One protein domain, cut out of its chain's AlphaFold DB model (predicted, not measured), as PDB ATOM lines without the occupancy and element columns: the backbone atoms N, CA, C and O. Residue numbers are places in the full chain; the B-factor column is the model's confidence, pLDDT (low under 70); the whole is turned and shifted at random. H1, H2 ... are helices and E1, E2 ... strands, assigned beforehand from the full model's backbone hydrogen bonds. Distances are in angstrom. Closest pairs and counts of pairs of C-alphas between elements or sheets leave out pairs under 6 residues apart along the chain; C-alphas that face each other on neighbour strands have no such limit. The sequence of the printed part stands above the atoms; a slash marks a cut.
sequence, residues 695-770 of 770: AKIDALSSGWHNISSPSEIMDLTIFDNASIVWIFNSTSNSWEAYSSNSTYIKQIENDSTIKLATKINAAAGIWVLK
ATOM      1  N   ALA A 695     -18.545 -34.066  39.878       85.19
ATOM      2  CA  ALA A 695     -17.596 -33.028  39.467       85.19
ATOM      3  C   ALA A 695     -17.805 -32.531  38.019       85.19
ATOM      4  O   ALA A 695     -17.662 -31.337  37.762       85.19
ATOM      5  N   LYS A 696     -18.188 -33.411  37.076       85.94
ATOM      6  CA  LYS A 696     -18.540 -33.010  35.700       85.94
ATOM      7  C   LYS A 696     -19.834 -32.179  35.669       85.94
ATOM      8  O   LYS A 696     -19.904 -31.224  34.905       85.94
ATOM      9  N   ILE A 697     -20.822 -32.500  36.511       87.44
ATOM     10  CA  ILE A 697     -22.081 -31.738  36.646       87.44
ATOM     11  C   ILE A 697     -21.866 -30.394  37.359       87.44
ATOM     12  O   ILE A 697     -22.475 -29.381  37.010       87.44
ATOM     13  N   ASP A 698     -20.988 -30.360  38.358       88.56
ATOM     14  CA  ASP A 698     -20.636 -29.148  39.095       88.56
ATOM     15  C   ASP A 698     -19.923 -28.123  38.206       88.56
ATOM     16  O   ASP A 698     -20.177 -26.929  38.352       88.56
ATOM     17  N   ALA A 699     -19.110 -28.587  37.250       88.69
ATOM     18  CA  ALA A 699     -18.369 -27.760  36.298       88.69
ATOM     19  C   ALA A 699     -19.204 -27.196  35.126       88.69
ATOM     20  O   ALA A 699     -18.689 -26.384  34.355       88.69
ATOM     21  N   LEU A 700     -20.470 -27.601  34.966       87.81
ATOM     22  CA  LEU A 700     -21.358 -27.047  33.937       87.81
ATOM     23  C   LEU A 700     -21.664 -25.562  34.215       87.81
ATOM     24  O   LEU A 700     -21.974 -25.180  35.345       87.81
ATOM     25  N   SER A 701     -21.625 -24.727  33.174       90.50
ATOM     26  CA  SER A 701     -22.042 -23.317  33.244       90.50
ATOM     27  C   SER A 701     -23.548 -23.183  33.515       90.50
ATOM     28  O   SER A 701     -24.299 -24.130  33.306       90.50
ATOM     29  N   SER A 702     -24.026 -22.017  33.963       90.88
ATOM     30  CA  SER A 702     -25.473 -21.828  34.175       90.88
ATOM     31  C   SER A 702     -26.262 -21.915  32.861       90.88
ATOM     32  O   SER A 702     -25.792 -21.452  31.818       90.88
ATOM     33  N   GLY A 703     -27.457 -22.509  32.919       90.56
ATOM     34  CA  GLY A 703     -28.314 -22.771  31.759       90.56
ATOM     35  C   GLY A 703     -28.564 -24.260  31.496       90.56
ATOM     36  O   GLY A 703     -28.292 -25.112  32.340       90.56
ATOM     37  N   TRP A 704     -29.141 -24.561  30.329       93.19
ATOM     38  CA  TRP A 704     -29.504 -25.922  29.919       93.19
ATOM     39  C   TRP A 704     -28.357 -26.647  29.218       93.19
ATOM     40  O   TRP A 704     -27.825 -26.155  28.224       93.19
ATOM     41  N   HIS A 705     -28.071 -27.867  29.667       90.88
ATOM     42  CA  HIS A 705     -27.101 -28.781  29.065       90.88
ATOM     43  C   HIS A 705     -27.768 -30.106  28.721       90.88
ATOM     44  O   HIS A 705     -28.463 -30.677  29.559       90.88
ATOM     45  N   ASN A 706     -27.538 -30.609  27.510       88.12
ATOM     46  CA  ASN A 706     -27.896 -31.976  27.136       88.12
ATOM     47  C   ASN A 706     -26.654 -32.857  27.291       88.12
ATOM     48  O   ASN A 706     -25.619 -32.584  26.681       88.12
ATOM     49  N   ILE A 707     -26.754 -33.882  28.131       83.94
ATOM     50  CA  ILE A 707     -25.680 -34.818  28.449       83.94
ATOM     51  C   ILE A 707     -26.223 -36.250  28.437       83.94
ATOM     52  O   ILE A 707     -27.428 -36.492  28.470       83.94
ATOM     53  N   SER A 708     -25.320 -37.225  28.410       76.31
ATOM     54  CA  SER A 708     -25.670 -38.640  28.543       76.31
ATOM     55  C   SER A 708     -24.694 -39.338  29.484       76.31
ATOM     56  O   SER A 708     -23.581 -38.861  29.712       76.31
ATOM     57  N   SER A 709     -25.118 -40.475  30.034       76.31
ATOM     58  CA  SER A 709     -24.258 -41.367  30.810       76.31
ATOM     59  C   SER A 709     -24.112 -42.707  30.088       76.31
ATOM     60  O   SER A 709     -25.119 -43.259  29.636       76.31
ATOM     61  N   PRO A 710     -22.896 -43.271  29.979       71.56
ATOM     62  CA  PRO A 710     -22.698 -44.598  29.399       71.56
ATOM     63  C   PRO A 710     -23.226 -45.731  30.289       71.56
ATOM     64  O   PRO A 710     -23.443 -46.831  29.791       71.56
ATOM     65  N   SER A 711     -23.429 -45.459  31.578       78.38
ATOM     66  CA  SER A 711     -23.853 -46.404  32.610       78.38
ATOM     67  C   SER A 711     -25.101 -45.906  33.340       78.38
ATOM     68  O   SER A 711     -25.384 -44.705  33.359       78.38
ATOM     69  N   GLU A 712     -25.833 -46.827  33.964       84.12
ATOM     70  CA  GLU A 712     -26.963 -46.495  34.835       84.12
ATOM     71  C   GLU A 712     -26.491 -45.691  36.059       84.12
ATOM     72  O   GLU A 712     -25.468 -46.007  36.668       84.12
ATOM     73  N   ILE A 713     -27.233 -44.639  36.407       85.44
ATOM     74  CA  ILE A 713     -26.973 -43.772  37.558       85.44
ATOM     75  C   ILE A 713     -28.035 -44.070  38.613       85.44
ATOM     76  O   ILE A 713     -29.193 -43.679  38.461       85.44
ATOM     77  N   MET A 714     -27.629 -44.753  39.680       87.81
ATOM     78  CA  MET A 714     -28.485 -45.052  40.836       87.81
ATOM     79  C   MET A 714     -28.427 -43.961  41.913       87.81
ATOM     80  O   MET A 714     -29.385 -43.780  42.656       87.81
ATOM     81  N   ASP A 715     -27.317 -43.224  41.995       89.69
ATOM     82  CA  ASP A 715     -27.157 -42.093  42.908       89.69
ATOM     83  C   ASP A 715     -27.392 -40.775  42.162       89.69
ATOM     84  O   ASP A 715     -26.516 -40.265  41.461       89.69
ATOM     85  N   LEU A 716     -28.597 -40.225  42.301       90.50
ATOM     86  CA  LEU A 716     -28.968 -38.963  41.658       90.50
ATOM     87  C   LEU A 716     -28.410 -37.727  42.379       90.50
ATOM     88  O   LEU A 716     -28.449 -36.638  41.808       90.50
ATOM     89  N   THR A 717     -27.801 -37.872  43.564       90.25
ATOM     90  CA  THR A 717     -27.180 -36.740  44.281       90.25
ATOM     91  C   THR A 717     -25.984 -36.155  43.524       90.25
ATOM     92  O   THR A 717     -25.580 -35.011  43.753       90.25
ATOM     93  N   ILE A 718     -25.456 -36.851  42.507       90.06
ATOM     94  CA  ILE A 718     -24.498 -36.256  41.563       90.06
ATOM     95  C   ILE A 718     -25.055 -35.006  40.855       90.06
ATOM     96  O   ILE A 718     -24.275 -34.187  40.374       90.06
ATOM     97  N   PHE A 719     -26.380 -34.822  40.842       92.00
ATOM     98  CA  PHE A 719     -27.071 -33.666  40.282       92.00
ATOM     99  C   PHE A 719     -27.549 -32.634  41.320       92.00
ATOM    100  O   PHE A 719     -28.239 -31.700  40.930       92.00
ATOM    101  N   ASP A 720     -27.190 -32.722  42.612       91.06
ATOM    102  CA  ASP A 720     -27.734 -31.794  43.636       91.06
ATOM    103  C   ASP A 720     -27.508 -30.304  43.342       91.06
ATOM    104  O   ASP A 720     -28.243 -29.452  43.836       91.06
ATOM    105  N   ASN A 721     -26.457 -29.991  42.583       88.75
ATOM    106  CA  ASN A 721     -26.059 -28.641  42.190       88.75
ATOM    107  C   ASN A 721     -26.654 -28.234  40.825       88.75
ATOM    108  O   ASN A 721     -26.124 -27.355  40.144       88.75
ATOM    109  N   ALA A 722     -27.697 -28.935  40.381       90.25
ATOM    110  CA  ALA A 722     -28.555 -28.570  39.268       90.25
ATOM    111  C   ALA A 722     -29.926 -28.149  39.806       90.25
ATOM    112  O   ALA A 722     -30.463 -28.748  40.738       90.25
ATOM    113  N   SER A 723     -30.515 -27.134  39.182       90.38
ATOM    114  CA  SER A 723     -31.860 -26.661  39.490       90.38
ATOM    115  C   SER A 723     -32.910 -27.746  39.214       90.38
ATOM    116  O   SER A 723     -33.753 -28.024  40.069       90.38
ATOM    117  N   ILE A 724     -32.855 -28.396  38.048       92.06
ATOM    118  CA  ILE A 724     -33.701 -29.546  37.691       92.06
ATOM    119  C   ILE A 724     -33.015 -30.391  36.612       92.06
ATOM    120  O   ILE A 724     -32.266 -29.873  35.782       92.06
ATOM    121  N   VAL A 725     -33.289 -31.691  36.617       93.38
ATOM    122  CA  VAL A 725     -32.839 -32.660  35.619       93.38
ATOM    123  C   VAL A 725     -34.056 -33.332  35.003       93.38
ATOM    124  O   VAL A 725     -34.853 -33.918  35.729       93.38
ATOM    125  N   TRP A 726     -34.186 -33.278  33.680       93.25
ATOM    126  CA  TRP A 726     -35.198 -34.022  32.929       93.25
ATOM    127  C   TRP A 726     -34.581 -35.233  32.254       93.25
ATOM    128  O   TRP A 726     -33.500 -35.154  31.670       93.25
ATOM    129  N   ILE A 727     -35.296 -36.347  32.321       91.31
ATOM    130  CA  ILE A 727     -34.881 -37.645  31.813       91.31
ATOM    131  C   ILE A 727     -36.008 -38.150  30.923       91.31
ATOM    132  O   ILE A 727     -37.146 -38.300  31.371       91.31
ATOM    133  N   PHE A 728     -35.704 -38.414  29.656       85.44
ATOM    134  CA  PHE A 728     -36.672 -39.048  28.769       85.44
ATOM    135  C   PHE A 728     -36.518 -40.567  28.839       85.44
ATOM    136  O   PHE A 728     -35.507 -41.119  28.400       85.44
ATOM    137  N   ASN A 729     -37.525 -41.251  29.384       76.56
ATOM    138  CA  ASN A 729     -37.558 -42.705  29.420       76.56
ATOM    139  C   ASN A 729     -38.161 -43.224  28.108       76.56
ATOM    140  O   ASN A 729     -39.380 -43.253  27.932       76.56
ATOM    141  N   SER A 730     -37.295 -43.628  27.176       71.94
ATOM    142  CA  SER A 730     -37.688 -44.135  25.856       71.94
ATOM    143  C   SER A 730     -38.497 -45.434  25.915       71.94
ATOM    144  O   SER A 730     -39.322 -45.667  25.036       71.94
ATOM    145  N   THR A 731     -38.322 -46.255  26.956       75.00
ATOM    146  CA  THR A 731     -39.041 -47.528  27.126       75.00
ATOM    147  C   THR A 731     -40.501 -47.320  27.529       75.00
ATOM    148  O   THR A 731     -41.371 -48.064  27.084       75.00
ATOM    149  N   SER A 732     -40.794 -46.309  28.355       74.62
ATOM    150  CA  SER A 732     -42.167 -45.939  28.739       74.62
ATOM    151  C   SER A 732     -42.733 -44.747  27.958       74.62
ATOM    152  O   SER A 732     -43.877 -44.363  28.195       74.62
ATOM    153  N   ASN A 733     -41.950 -44.172  27.036       81.31
ATOM    154  CA  ASN A 733     -42.269 -42.976  26.251       81.31
ATOM    155  C   ASN A 733     -42.785 -41.809  27.121       81.31
ATOM    156  O   ASN A 733     -43.768 -41.145  26.786       81.31
ATOM    157  N   SER A 734     -42.147 -41.594  28.276       84.12
ATOM    158  CA  SER A 734     -42.593 -40.650  29.308       84.12
ATOM    159  C   SER A 734     -41.439 -39.832  29.880       84.12
ATOM    160  O   SER A 734     -40.295 -40.288  29.909       84.12
ATOM    161  N   TRP A 735     -41.756 -38.645  30.397       88.38
ATOM    162  CA  TRP A 735     -40.790 -37.800  31.093       88.38
ATOM    163  C   TRP A 735     -40.713 -38.135  32.582       88.38
ATOM    164  O   TRP A 735     -41.725 -38.272  33.272       88.38
ATOM    165  N   GLU A 736     -39.486 -38.228  33.070       91.94
ATOM    166  CA  GLU A 736     -39.146 -38.309  34.485       91.94
ATOM    167  C   GLU A 736     -38.267 -37.103  34.840       91.94
ATOM    168  O   GLU A 736     -37.580 -36.546  33.978       91.94
ATOM    169  N   ALA A 737     -38.295 -36.669  36.097       93.00
ATOM    170  CA  ALA A 737     -37.532 -35.512  36.548       93.00
ATOM    171  C   ALA A 737     -36.907 -35.734  37.926       93.00
ATOM    172  O   ALA A 737     -37.472 -36.412  38.780       93.00
ATOM    173  N   TYR A 738     -35.750 -35.122  38.158       93.31
ATOM    174  CA  TYR A 738     -35.064 -35.090  39.445       93.31
ATOM    175  C   TYR A 738     -34.672 -33.654  39.806       93.31
ATOM    176  O   TYR A 738     -34.308 -32.855  38.945       93.31
ATOM    177  N   SER A 739     -34.727 -33.316  41.092       92.31
ATOM    178  CA  SER A 739     -34.187 -32.072  41.639       92.31
ATOM    179  C   SER A 739     -33.880 -32.269  43.121       92.31
ATOM    180  O   SER A 739     -34.615 -32.972  43.812       92.31
ATOM    181  N   SER A 740     -32.839 -31.609  43.625       88.88
ATOM    182  CA  SER A 740     -32.568 -31.464  45.065       88.88
ATOM    183  C   SER A 740     -33.435 -30.373  45.719       88.88
ATOM    184  O   SER A 740     -33.545 -30.294  46.945       88.88
ATOM    185  N   ASN A 741     -34.076 -29.511  44.920       89.38
ATOM    186  CA  ASN A 741     -34.876 -28.398  45.411       89.38
ATOM    187  C   ASN A 741     -36.284 -28.867  45.801       89.38
ATOM    188  O   ASN A 741     -37.120 -29.168  44.950       89.38
ATOM    189  N   SER A 742     -36.580 -28.828  47.104       86.19
ATOM    190  CA  SER A 742     -37.882 -29.221  47.672       86.19
ATOM    191  C   SER A 742     -39.115 -28.513  47.082       86.19
ATOM    192  O   SER A 742     -40.227 -29.020  47.223       86.19
ATOM    193  N   THR A 743     -38.946 -27.370  46.406       89.38
ATOM    194  CA  THR A 743     -40.030 -26.701  45.666       89.38
ATOM    195  C   THR A 743     -40.318 -27.414  44.347       89.38
ATOM    196  O   THR A 743     -41.479 -27.693  44.055       89.38
ATOM    197  N   TYR A 744     -39.280 -27.759  43.578       89.12
ATOM    198  CA  TYR A 744     -39.432 -28.485  42.316       89.12
ATOM    199  C   TYR A 744     -39.854 -29.938  42.542       89.12
ATOM    200  O   TYR A 744     -40.721 -30.409  41.815       89.12
ATOM    201  N   ILE A 745     -39.356 -30.611  43.589       88.19
ATOM    202  CA  ILE A 745     -39.833 -31.953  43.980       88.19
ATOM    203  C   ILE A 745     -41.358 -31.938  44.162       88.19
ATOM    204  O   ILE A 745     -42.061 -32.691  43.498       88.19
ATOM    205  N   LYS A 746     -41.889 -31.005  44.963       88.00
ATOM    206  CA  LYS A 746     -43.340 -30.871  45.174       88.00
ATOM    207  C   LYS A 746     -44.109 -30.496  43.908       88.00
ATOM    208  O   LYS A 746     -45.283 -30.826  43.809       88.00
ATOM    209  N   GLN A 747     -43.508 -29.773  42.964       88.62
ATOM    210  CA  GLN A 747     -44.159 -29.485  41.681       88.62
ATOM    211  C   GLN A 747     -44.245 -30.746  40.812       88.62
ATOM    212  O   GLN A 747     -45.312 -31.018  40.274       88.62
ATOM    213  N   ILE A 748     -43.174 -31.544  40.758       88.69
ATOM    214  CA  ILE A 748     -43.131 -32.835  40.055       88.69
ATOM    215  C   ILE A 748     -44.138 -33.820  40.671       88.69
ATOM    216  O   ILE A 748     -44.929 -34.411  39.951       88.69
ATOM    217  N   GLU A 749     -44.170 -33.957  42.000       85.62
ATOM    218  CA  GLU A 749     -45.082 -34.875  42.710       85.62
ATOM    219  C   GLU A 749     -46.573 -34.528  42.548       85.62
ATOM    220  O   GLU A 749     -47.424 -35.406  42.687       85.62
ATOM    221  N   ASN A 750     -46.903 -33.263  42.267       86.12
ATOM    222  CA  ASN A 750     -48.277 -32.816  42.011       86.12
ATOM    223  C   ASN A 750     -48.675 -32.884  40.523       86.12
ATOM    224  O   ASN A 750     -49.846 -32.662  40.210       86.12
ATOM    225  N   ASP A 751     -47.747 -33.180  39.606       83.50
ATOM    226  CA  ASP A 751     -48.039 -33.317  38.178       83.50
ATOM    227  C   ASP A 751     -48.318 -34.782  37.812       83.50
ATOM    228  O   ASP A 751     -47.454 -35.651  37.880       83.50
ATOM    229  N   SER A 752     -49.544 -35.071  37.371       81.00
ATOM    230  CA  SER A 752     -49.958 -36.430  36.989       81.00
ATOM    231  C   SER A 752     -49.262 -36.999  35.739       81.00
ATOM    232  O   SER A 752     -49.455 -38.174  35.426       81.00
ATOM    233  N   THR A 753     -48.506 -36.186  34.994       81.81
ATOM    234  CA  THR A 753     -47.891 -36.557  33.708       81.81
ATOM    235  C   THR A 753     -46.392 -36.850  33.795       81.81
ATOM    236  O   THR A 753     -45.832 -37.426  32.860       81.81
ATOM    237  N   ILE A 754     -45.747 -36.505  34.914       84.88
ATOM    238  CA  ILE A 754     -44.298 -36.614  35.126       84.88
ATOM    239  C   ILE A 754     -44.046 -37.426  36.397       84.88
ATOM    240  O   ILE A 754     -44.796 -37.337  37.364       84.88
ATOM    241  N   LYS A 755     -42.984 -38.235  36.418       85.88
ATOM    242  CA  LYS A 755     -42.589 -38.992  37.619       85.88
ATOM    243  C   LYS A 755     -41.291 -38.460  38.207       85.88
ATOM    244  O   LYS A 755     -40.396 -38.053  37.469       85.88
ATOM    245  N   LEU A 756     -41.165 -38.520  39.532       89.62
ATOM    246  CA  LEU A 756     -39.883 -38.306  40.195       89.62
ATOM    247  C   LEU A 756     -38.954 -39.484  39.859       89.62
ATOM    248  O   LEU A 756     -39.283 -40.636  40.146       89.62
ATOM    249  N   ALA A 757     -37.814 -39.196  39.236       89.38
ATOM    250  CA  ALA A 757     -36.834 -40.206  38.869       89.38
ATOM    251  C   ALA A 757     -36.139 -40.761  40.121       89.38
ATOM    252  O   ALA A 757     -35.716 -40.007  40.999       89.38
ATOM    253  N   THR A 758     -35.986 -42.083  40.182       87.50
ATOM    254  CA  THR A 758     -35.231 -42.785  41.239       87.50
ATOM    255  C   THR A 758     -33.897 -43.347  40.746       87.50
ATOM    256  O   THR A 758     -33.065 -43.741  41.556       87.50
ATOM    257  N   LYS A 759     -33.691 -43.362  39.424       88.19
ATOM    258  CA  LYS A 759     -32.439 -43.681  38.730       88.19
ATOM    259  C   LYS A 759     -32.463 -43.101  37.310       88.19
ATOM    260  O   LYS A 759     -33.519 -42.698  36.832       88.19
ATOM    261  N   ILE A 760     -31.329 -43.114  36.615       87.31
ATOM    262  CA  ILE A 760     -31.240 -42.826  35.174       87.31
ATOM    263  C   ILE A 760     -30.634 -44.038  34.474       87.31
ATOM    264  O   ILE A 760     -29.500 -44.406  34.769       87.31
ATOM    265  N   ASN A 761     -31.361 -44.651  33.540       83.12
ATOM    266  CA  ASN A 761     -30.856 -45.798  32.777       83.12
ATOM    267  C   ASN A 761     -29.654 -45.398  31.892       83.12
ATOM    268  O   ASN A 761     -29.545 -44.254  31.441       83.12
ATOM    269  N   ALA A 762     -28.773 -46.357  31.593       79.69
ATOM    270  CA  ALA A 762     -27.664 -46.151  30.660       79.69
ATOM    271  C   ALA A 762     -28.157 -45.629  29.293       79.69
ATOM    272  O   ALA A 762     -29.182 -46.079  28.785       79.69
ATOM    273  N   ALA A 763     -27.410 -44.695  28.699       74.25
ATOM    274  CA  ALA A 763     -27.709 -44.038  27.421       74.25
ATOM    275  C   ALA A 763     -29.047 -43.265  27.340       74.25
ATOM    276  O   ALA A 763     -29.453 -42.874  26.243       74.25
ATOM    277  N   ALA A 764     -29.713 -42.979  28.465       77.50
ATOM    278  CA  ALA A 764     -30.837 -42.043  28.483       77.50
ATOM    279  C   ALA A 764     -30.394 -40.613  28.106       77.50
ATOM    280  O   ALA A 764     -29.268 -40.199  28.401       77.50
ATOM    281  N   GLY A 765     -31.298 -39.850  27.483       79.12
ATOM    282  CA  GLY A 765     -31.118 -38.413  27.269       79.12
ATOM    283  C   GLY A 765     -31.386 -37.647  28.564       79.12
ATOM    284  O   GLY A 765     -32.453 -37.817  29.160       79.12
ATOM    285  N   ILE A 766     -30.418 -36.835  28.997       89.19
ATOM    286  CA  ILE A 766     -30.455 -36.103  30.266       89.19
ATOM    287  C   ILE A 766     -30.324 -34.606  29.973       89.19
ATOM    288  O   ILE A 766     -29.305 -34.154  29.452       89.19
ATOM    289  N   TRP A 767     -31.325 -33.819  30.359       92.56
ATOM    290  CA  TRP A 767     -31.285 -32.360  30.270       92.56
ATOM    291  C   TRP A 767     -31.129 -31.767  31.664       92.56
ATOM    292  O   TRP A 767     -32.042 -31.843  32.482       92.56
ATOM    293  N   VAL A 768     -29.971 -31.173  31.933       92.44
ATOM    294  CA  VAL A 768     -29.622 -30.566  33.220       92.44
ATOM    295  C   VAL A 768     -29.748 -29.051  33.110       92.44
ATOM    296  O   VAL A 768     -29.077 -28.439  32.279       92.44
ATOM    297  N   LEU A 769     -30.574 -28.437  33.957       93.25
ATOM    298  CA  LEU A 769     -30.574 -26.993  34.181       93.25
ATOM    299  C   LEU A 769     -29.672 -26.675  35.372       93.25
ATOM    300  O   LEU A 769     -29.949 -27.127  36.482       93.25
ATOM    301  N   LYS A 770     -28.625 -25.885  35.143       89.31
ATOM    302  CA  LYS A 770     -27.775 -25.300  36.187       89.31
ATOM    303  C   LYS A 770     -28.336 -23.950  36.628       89.31
ATOM    304  O   LYS A 770     -28.054 -22.943  35.929       89.31
TER     305      LYS A 770
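This is residues 695 to 770 of the 770 residues of the protein "PKD domain-containing protein" of Poseidonibacter parvus (UniProt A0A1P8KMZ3). The domain is a twisted wall of four antiparallel strands, with the short helix H2 and the loop of residues 757 to 761 to one side of it and its other side bare. H1 sits beyond the E1 edge, next to H2, and H3 sits at the E3 edge. The printed part has 76 residues with three named helices and four named strands, in the order H1 E1 H2 E2 E3 H3 E4; the sheet's order is E1, E4, E2, E3. The class is mixed, helices and strands, with 37 residues in named elements, under half of those printed. The whole is compact, with a radius of gyration of the C-alphas of 11.7 A and spans of 33 by 28 by 20 A.

H1, residues 695 to 698, is not on the sheet. E1, residues 704 to 708, is an edge strand, antiparallel to its neighbour E4, residues 765 to 769, at 149 degrees; N 705 and O 768 are 2.9 A apart, within hydrogen-bond range. H2, residues 716 to 719, touches H1, the closest C-alphas being those of Ile 697 and Phe 719, 6.5 A apart, and only grazes the sheet. E2, residues 724 to 729, is antiparallel to E4 at 167 degrees, with N 726 and O 767 2.8 A apart. E1, H2 and E2 form a split strand-helix-strand unit, two strands running the same way with E4 between them; its crossover is right-handed. E2 and the edge strand E3, residues 734 to 738, form a hairpin at 150 degrees, with N 727 and O 736 2.8 A apart. H3, residues 742 to 749, only grazes the sheet; its closest C-alphas to E3 are those of Ile 748 and Ala 737, 7.1 A apart. H3 is apart from H1 and H2. Every O i to N i+4 pair in H3 is within hydrogen-bond range; H1 and H2 are too short for such a pair.

H1 begins at C-alpha 695 (-17.596, -33.028, 39.467). E1 is 13.4 A from first to last C-alpha, E2 16.0 A, E3 13.8 A, H3 10.4 A and E4 13.4 A; H1 and H2 are short, at 4.9 A and 5.8 A. E2 begins at C-alpha 724 (-33.701, -29.546, 37.691), and E4 ends at C-alpha 769 (-30.574, -26.993, 34.181).

The C-alphas farthest apart, those of Ala 699 and Ser 752, are 32.8 A apart. The sheet is only just strongly twisted, its C-alphas lying up to 4.2 A off the best plane. The link from H3 to E4 is long, with 15 residues; in it residues 755 to 756 pair, parallel, with residues 736 to 737 of E3. The printed part has no cut and ends at the chain's last residue, 770. Its mean pLDDT is 86.6, and no printed residue is under 70.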